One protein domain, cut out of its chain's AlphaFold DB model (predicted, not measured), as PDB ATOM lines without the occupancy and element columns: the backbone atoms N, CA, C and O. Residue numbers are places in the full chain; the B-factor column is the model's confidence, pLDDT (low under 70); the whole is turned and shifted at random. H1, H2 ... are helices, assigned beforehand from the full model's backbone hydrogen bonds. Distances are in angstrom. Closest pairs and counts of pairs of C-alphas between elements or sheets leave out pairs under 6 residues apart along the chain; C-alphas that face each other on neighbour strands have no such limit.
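Overview. This is residues 2 to 42 of the 88 residues of the protein "SCCmec staphylococcal cassette region, isolate CMFT151" of Staphylococcus aureus (UniProt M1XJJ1). The longest helix, H2, makes the middle of this small all-helix domain, with the shorter H1 crosswise to it, packed on its residues 20 to 24, and the little H3, which follows H2 after a tight turn, only just touching its residues 26 to 29. H1 and H3 stay apart, with H2 between them, and each of the two turns from helix to helix is tight. The printed part has 41 residues with three named helices, H1, H2 and H3 in that order along the chain, and no named strand. It is only just compact, close to loose, with a radius of gyration of the C-alphas of 10.4 A. The C-alphas span 25 by 22 by 13 A along their three main axes.

Along the chain. H2 is residues 20 to 31, Arg 20 to Arg 31, and measures 17.0 A from first to last C-alpha. It begins at C-alpha 20, (65.870, -26.815, 90.721), and ends at C-alpha 31, (69.834, -39.397, 101.486). Before it comes H1, residues 8 to 14, which begins at C-alpha 8, (61.551, -32.290, 90.875), and is 10.0 A long. After it comes H3, residues 35 to 39, which is 8.0 A long and ends at C-alpha 39, (68.052, -25.622, 110.312).

Arrangement. H2 touches both other helices. With its residues 20 to 24 alone it touches H1, and the closest C-alphas of the two are those of Thr 8 and Val 23, 6.7 A apart. The lines of H1 and H2 stand at 75 degrees, about perpendicular, and their centres are 12.6 A apart. With its residues 26 to 29 alone H2 only just touches H3, with 3 pairs of C-alphas within 8 A. The closest C-alphas there are those of Trp 29 and Ser 35, 6.1 A apart, and the centres of H2 and H3 are 11.5 A apart. H1 and H3 are apart. In H1 and H2 every O i to N i+4 pair is within hydrogen-bond range; in H3 the count is 0 of 1, and of its O i to N i+3 pairs 1 of 2 is within range.

Size, cuts and confidence. The two C-alphas farthest apart are those of Gly 5 and His 41, at 26.9 A, and the first and last printed C-alphas, Lys 2 and Val 42, are 20.8 A apart. The printed part has no cut. The link from H1 to H2 has 5 residues and the link from H2 to H3 has 3; both are tight. The mean pLDDT of the printed part is 88.7, and residues 41 to 42 are under 70.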
ATOM      1  N   LYS A   2      59.981 -36.157  97.465       90.25
ATOM      2  CA  LYS A   2      60.887 -36.976  96.621       90.25
ATOM      3  C   LYS A   2      60.861 -38.480  96.934       90.25
ATOM      4  O   LYS A   2      60.778 -39.281  96.015       90.25
ATOM      5  N   ALA A   3      60.870 -38.842  98.219       90.31
ATOM      6  CA  ALA A   3      60.754 -40.235  98.665       90.31
ATOM      7  C   ALA A   3      59.408 -40.888  98.293       90.31
ATOM      8  O   ALA A   3      59.335 -42.098  98.155       90.31
ATOM      9  N   ALA A   4      58.363 -40.081  98.090       93.25
ATOM     10  CA  ALA A   4      57.035 -40.526  97.675       93.25
ATOM     11  C   ALA A   4      56.865 -40.545  96.139       93.25
ATOM     12  O   ALA A   4      55.745 -40.595  95.651       93.25
ATOM     13  N   GLY A   5      57.959 -40.449  95.370       93.56
ATOM     14  CA  GLY A   5      57.943 -40.576  93.906       93.56
ATOM     15  C   GLY A   5      57.742 -39.275  93.119       93.56
ATOM     16  O   GLY A   5      57.856 -39.292  91.897       93.56
ATOM     17  N   PHE A   6      57.524 -38.136  93.780       94.38
ATOM     18  CA  PHE A   6      57.292 -36.865  93.085       94.38
ATOM     19  C   PHE A   6      58.515 -36.409  92.267       94.38
ATOM     20  O   PHE A   6      59.683 -36.471  92.696       94.38
ATOM     21  N   SER A   7      58.250 -35.888  91.072       94.88
ATOM     22  CA  SER A   7      59.262 -35.287  90.213       94.88
ATOM     23  C   SER A   7      59.774 -33.972  90.808       94.88
ATOM     24  O   SER A   7      59.121 -33.305  91.609       94.88
ATOM     25  N   THR A   8      60.976 -33.560  90.403       93.31
ATOM     26  CA  THR A   8      61.551 -32.290  90.875       93.31
ATOM     27  C   THR A   8      60.701 -31.096  90.427       93.31
ATOM     28  O   THR A   8      60.581 -30.129  91.166       93.31
ATOM     29  N   LYS A   9      60.062 -31.186  89.251       94.50
ATOM     30  CA  LYS A   9      59.182 -30.141  88.714       94.50
ATOM     31  C   LYS A   9      57.914 -29.964  89.552       94.50
ATOM     32  O   LYS A   9      57.557 -28.832  89.855       94.50
ATOM     33  N   GLU A  10      57.269 -31.059  89.953       95.00
ATOM     34  CA  GLU A  10      56.078 -31.006  90.818       95.00
ATOM     35  C   GLU A  10      56.414 -30.400  92.177       95.00
ATOM     36  O   GLU A  10      55.713 -29.515  92.645       95.00
ATOM     37  N   ILE A  11      57.544 -30.803  92.762       93.88
ATOM     38  CA  ILE A  11      58.020 -30.259  94.039       93.88
ATOM     39  C   ILE A  11      58.307 -28.761  93.932       93.88
ATOM     40  O   ILE A  11      57.949 -28.004  94.828       93.88
ATOM     41  N   MET A  12      58.941 -28.323  92.840       95.25
ATOM     42  CA  MET A  12      59.197 -26.903  92.603       95.25
ATOM     43  C   MET A  12      57.904 -26.098  92.493       95.25
ATOM     44  O   MET A  12      57.818 -25.022  93.077       95.25
ATOM     45  N   LYS A  13      56.909 -26.619  91.766       95.56
ATOM     46  CA  LYS A  13      55.612 -25.963  91.590       95.56
ATOM     47  C   LYS A  13      54.853 -25.863  92.913       95.56
ATOM     48  O   LYS A  13      54.409 -24.778  93.264       95.56
ATOM     49  N   GLU A  14      54.753 -26.970  93.642       95.31
ATOM     50  CA  GLU A  14      53.991 -27.057  94.892       95.31
ATOM     51  C   GLU A  14      54.594 -26.183  95.998       95.31
ATOM     52  O   GLU A  14      53.891 -25.447  96.681       95.31
ATOM     53  N   LEU A  15      55.921 -26.218  96.148       90.62
ATOM     54  CA  LEU A  15      56.632 -25.468  97.189       90.62
ATOM     55  C   LEU A  15      57.058 -24.063  96.736       90.62
ATOM     56  O   LEU A  15      57.801 -23.389  97.449       90.62
ATOM     57  N   ASN A  16      56.638 -23.638  95.540       92.56
ATOM     58  CA  ASN A  16      57.017 -22.371  94.914       92.56
ATOM     59  C   ASN A  16      58.547 -22.122  94.905       92.56
ATOM     60  O   ASN A  16      59.037 -21.007  95.110       92.56
ATOM     61  N   ILE A  17      59.330 -23.185  94.687       90.19
ATOM     62  CA  ILE A  17      60.795 -23.134  94.653       90.19
ATOM     63  C   ILE A  17      61.243 -22.755  93.244       90.19
ATOM     64  O   ILE A  17      61.031 -23.490  92.282       90.19
ATOM     65  N   LYS A  18      61.950 -21.628  93.134       90.06
ATOM     66  CA  LYS A  18      62.455 -21.125  91.848       90.06
ATOM     67  C   LYS A  18      63.642 -21.931  91.311       90.06
ATOM     68  O   LYS A  18      63.800 -22.056  90.102       90.06
ATOM     69  N   ASN A  19      64.487 -22.472  92.194       90.12
ATOM     70  CA  ASN A  19      65.737 -23.125  91.810       90.12
ATOM     71  C   ASN A  19      65.656 -24.657  91.917       90.12
ATOM     72  O   ASN A  19      65.535 -25.217  93.006       90.12
ATOM     73  N   ARG A  20      65.829 -25.348  90.788       91.69
ATOM     74  CA  ARG A  20      65.870 -26.815  90.721       91.69
ATOM     75  C   ARG A  20      66.983 -27.424  91.582       91.69
ATOM     76  O   ARG A  20      66.751 -28.416  92.273       91.69
ATOM     77  N   THR A  21      68.169 -26.818  91.579       90.56
ATOM     78  CA  THR A  21      69.349 -27.307  92.311       90.56
ATOM     79  C   THR A  21      69.125 -27.311  93.820       90.56
ATOM     80  O   THR A  21      69.706 -28.132  94.531       90.56
ATOM     81  N   GLN A  22      68.249 -26.437  94.325       89.50
ATOM     82  CA  GLN A  22      67.863 -26.417  95.736       89.50
ATOM     83  C   GLN A  22      67.172 -27.729  96.128       89.50
ATOM     84  O   GLN A  22      67.577 -28.366  97.097       89.50
ATOM     85  N   VAL A  23      66.211 -28.192  95.321       92.19
ATOM     86  CA  VAL A  23      65.501 -29.459  95.556       92.19
ATOM     87  C   VAL A  23      66.451 -30.656  95.457       92.19
ATOM     88  O   VAL A  23      66.379 -31.575  96.270       92.19
ATOM     89  N   GLU A  24      67.374 -30.645  94.493       92.50
ATOM     90  CA  GLU A  24      68.364 -31.719  94.325       92.50
ATOM     91  C   GLU A  24      69.364 -31.773  95.490       92.50
ATOM     92  O   GLU A  24      69.692 -32.854  95.984       92.50
ATOM     93  N   THR A  25      69.802 -30.613  95.981       91.31
ATOM     94  CA  THR A  25      70.703 -30.502  97.136       91.31
ATOM     95  C   THR A  25      70.023 -30.981  98.412       91.31
ATOM     96  O   THR A  25      70.594 -31.793  99.138       91.31
ATOM     97  N   TRP A  26      68.787 -30.545  98.656       91.88
ATOM     98  CA  TRP A  26      67.976 -31.006  99.782       91.88
ATOM     99  C   TRP A  26      67.746 -32.516  99.736       91.88
ATOM    100  O   TRP A  26      67.871 -33.196 100.754       91.88
ATOM    101  N   TRP A  27      67.492 -33.068  98.548       93.94
ATOM    102  CA  TRP A  27      67.366 -34.511  98.378       93.94
ATOM    103  C   TRP A  27      68.670 -35.259  98.673       93.94
ATOM    104  O   TRP A  27      68.647 -36.311  99.314       93.94
ATOM    105  N   ARG A  28      69.820 -34.714  98.259       93.31
ATOM    106  CA  ARG A  28      71.133 -35.282  98.592       93.31
ATOM    107  C   ARG A  28      71.376 -35.291 100.100       93.31
ATOM    108  O   ARG A  28      71.753 -36.332 100.622       93.31
ATOM    109  N   TRP A  29      71.117 -34.181 100.791       92.12
ATOM    110  CA  TRP A  29      71.266 -34.107 102.248       92.12
ATOM    111  C   TRP A  29      70.393 -35.129 102.962       92.12
ATOM    112  O   TRP A  29      70.879 -35.842 103.831       92.12
ATOM    113  N   TYR A  30      69.135 -35.260 102.542       90.31
ATOM    114  CA  TYR A  30      68.229 -36.261 103.094       90.31
ATOM    115  C   TYR A  30      68.771 -37.689 102.929       90.31
ATOM    116  O   TYR A  30      68.826 -38.433 103.904       90.31
ATOM    117  N   ARG A  31      69.247 -38.062 101.729       93.44
ATOM    118  CA  ARG A  31      69.834 -39.397 101.486       93.44
ATOM    119  C   ARG A  31      71.109 -39.657 102.288       93.44
ATOM    120  O   ARG A  31      71.382 -40.801 102.625       93.44
ATOM    121  N   ASN A  32      71.868 -38.608 102.586       91.88
ATOM    122  CA  ASN A  32      73.111 -38.692 103.347       91.88
ATOM    123  C   ASN A  32      72.903 -38.583 104.871       91.88
ATOM    124  O   ASN A  32      73.884 -38.583 105.609       91.88
ATOM    125  N   GLY A  33      71.663 -38.433 105.356       88.56
ATOM    126  CA  GLY A  33      71.388 -38.186 106.777       88.56
ATOM    127  C   GLY A  33      71.826 -36.798 107.272       88.56
ATOM    128  O   GLY A  33      71.892 -36.558 108.472       88.56
ATOM    129  N   GLU A  34      72.106 -35.853 106.372       87.19
ATOM    130  CA  GLU A  34      72.557 -34.489 106.687       87.19
ATOM    131  C   GLU A  34      71.383 -33.534 106.982       87.19
ATOM    132  O   GLU A  34      71.397 -32.364 106.592       87.19
ATOM    133  N   SER A  35      70.335 -34.017 107.656       82.50
ATOM    134  CA  SER A  35      69.122 -33.234 107.937       82.50
ATOM    135  C   SER A  35      69.384 -31.999 108.808       82.50
ATOM    136  O   SER A  35      68.685 -30.996 108.675       82.50
ATOM    137  N   TYR A  36      70.446 -32.010 109.619       81.56
ATOM    138  CA  TYR A  36      70.890 -30.857 110.410       81.56
ATOM    139  C   TYR A  36      71.178 -29.603 109.564       81.56
ATOM    140  O   TYR A  36      71.224 -28.500 110.094       81.56
ATOM    141  N   ARG A  37      71.372 -29.728 108.244       80.62
ATOM    142  CA  ARG A  37      71.596 -28.579 107.353       80.62
ATOM    143  C   ARG A  37      70.323 -27.782 107.063       80.62
ATOM    144  O   ARG A  37      70.428 -26.623 106.674       80.62
ATOM    145  N   PHE A  38      69.138 -28.365 107.262       81.25
ATOM    146  CA  PHE A  38      67.862 -27.673 107.044       81.25
ATOM    147  C   PHE A  38      67.572 -26.591 108.091       81.25
ATOM    148  O   PHE A  38      66.810 -25.674 107.802       81.25
ATOM    149  N   SER A  39      68.191 -26.656 109.275       77.62
ATOM    150  CA  SER A  39      68.052 -25.622 110.312       77.62
ATOM    151  C   SER A  39      68.837 -24.341 109.996       77.62
ATOM    152  O   SER A  39      68.658 -23.316 110.658       77.62
ATOM    153  N   GLN A  40      69.694 -24.355 108.967       70.50
ATOM    154  CA  GLN A  40      70.396 -23.156 108.525       70.50
ATOM    155  C   GLN A  40      69.445 -22.224 107.768       70.50
ATOM    156  O   GLN A  40      68.820 -22.599 106.779       70.50
ATOM    157  N   HIS A  41      69.363 -20.973 108.215       60.62
ATOM    158  CA  HIS A  41      68.575 -19.940 107.546       60.62
ATOM    159  C   HIS A  41      69.161 -19.617 106.175       60.62
ATOM    160  O   HIS A  41      70.368 -19.433 106.002       60.62
ATOM    161  N   VAL A  42      68.262 -19.489 105.205       56.69
ATOM    162  CA  VAL A  42      68.590 -19.107 103.836       56.69
ATOM    163  C   VAL A  42      69.147 -17.679 103.844       56.69
ATOM    164  O   VAL A  42      68.515 -16.769 104.372       56.69
TER     165      VAL A  42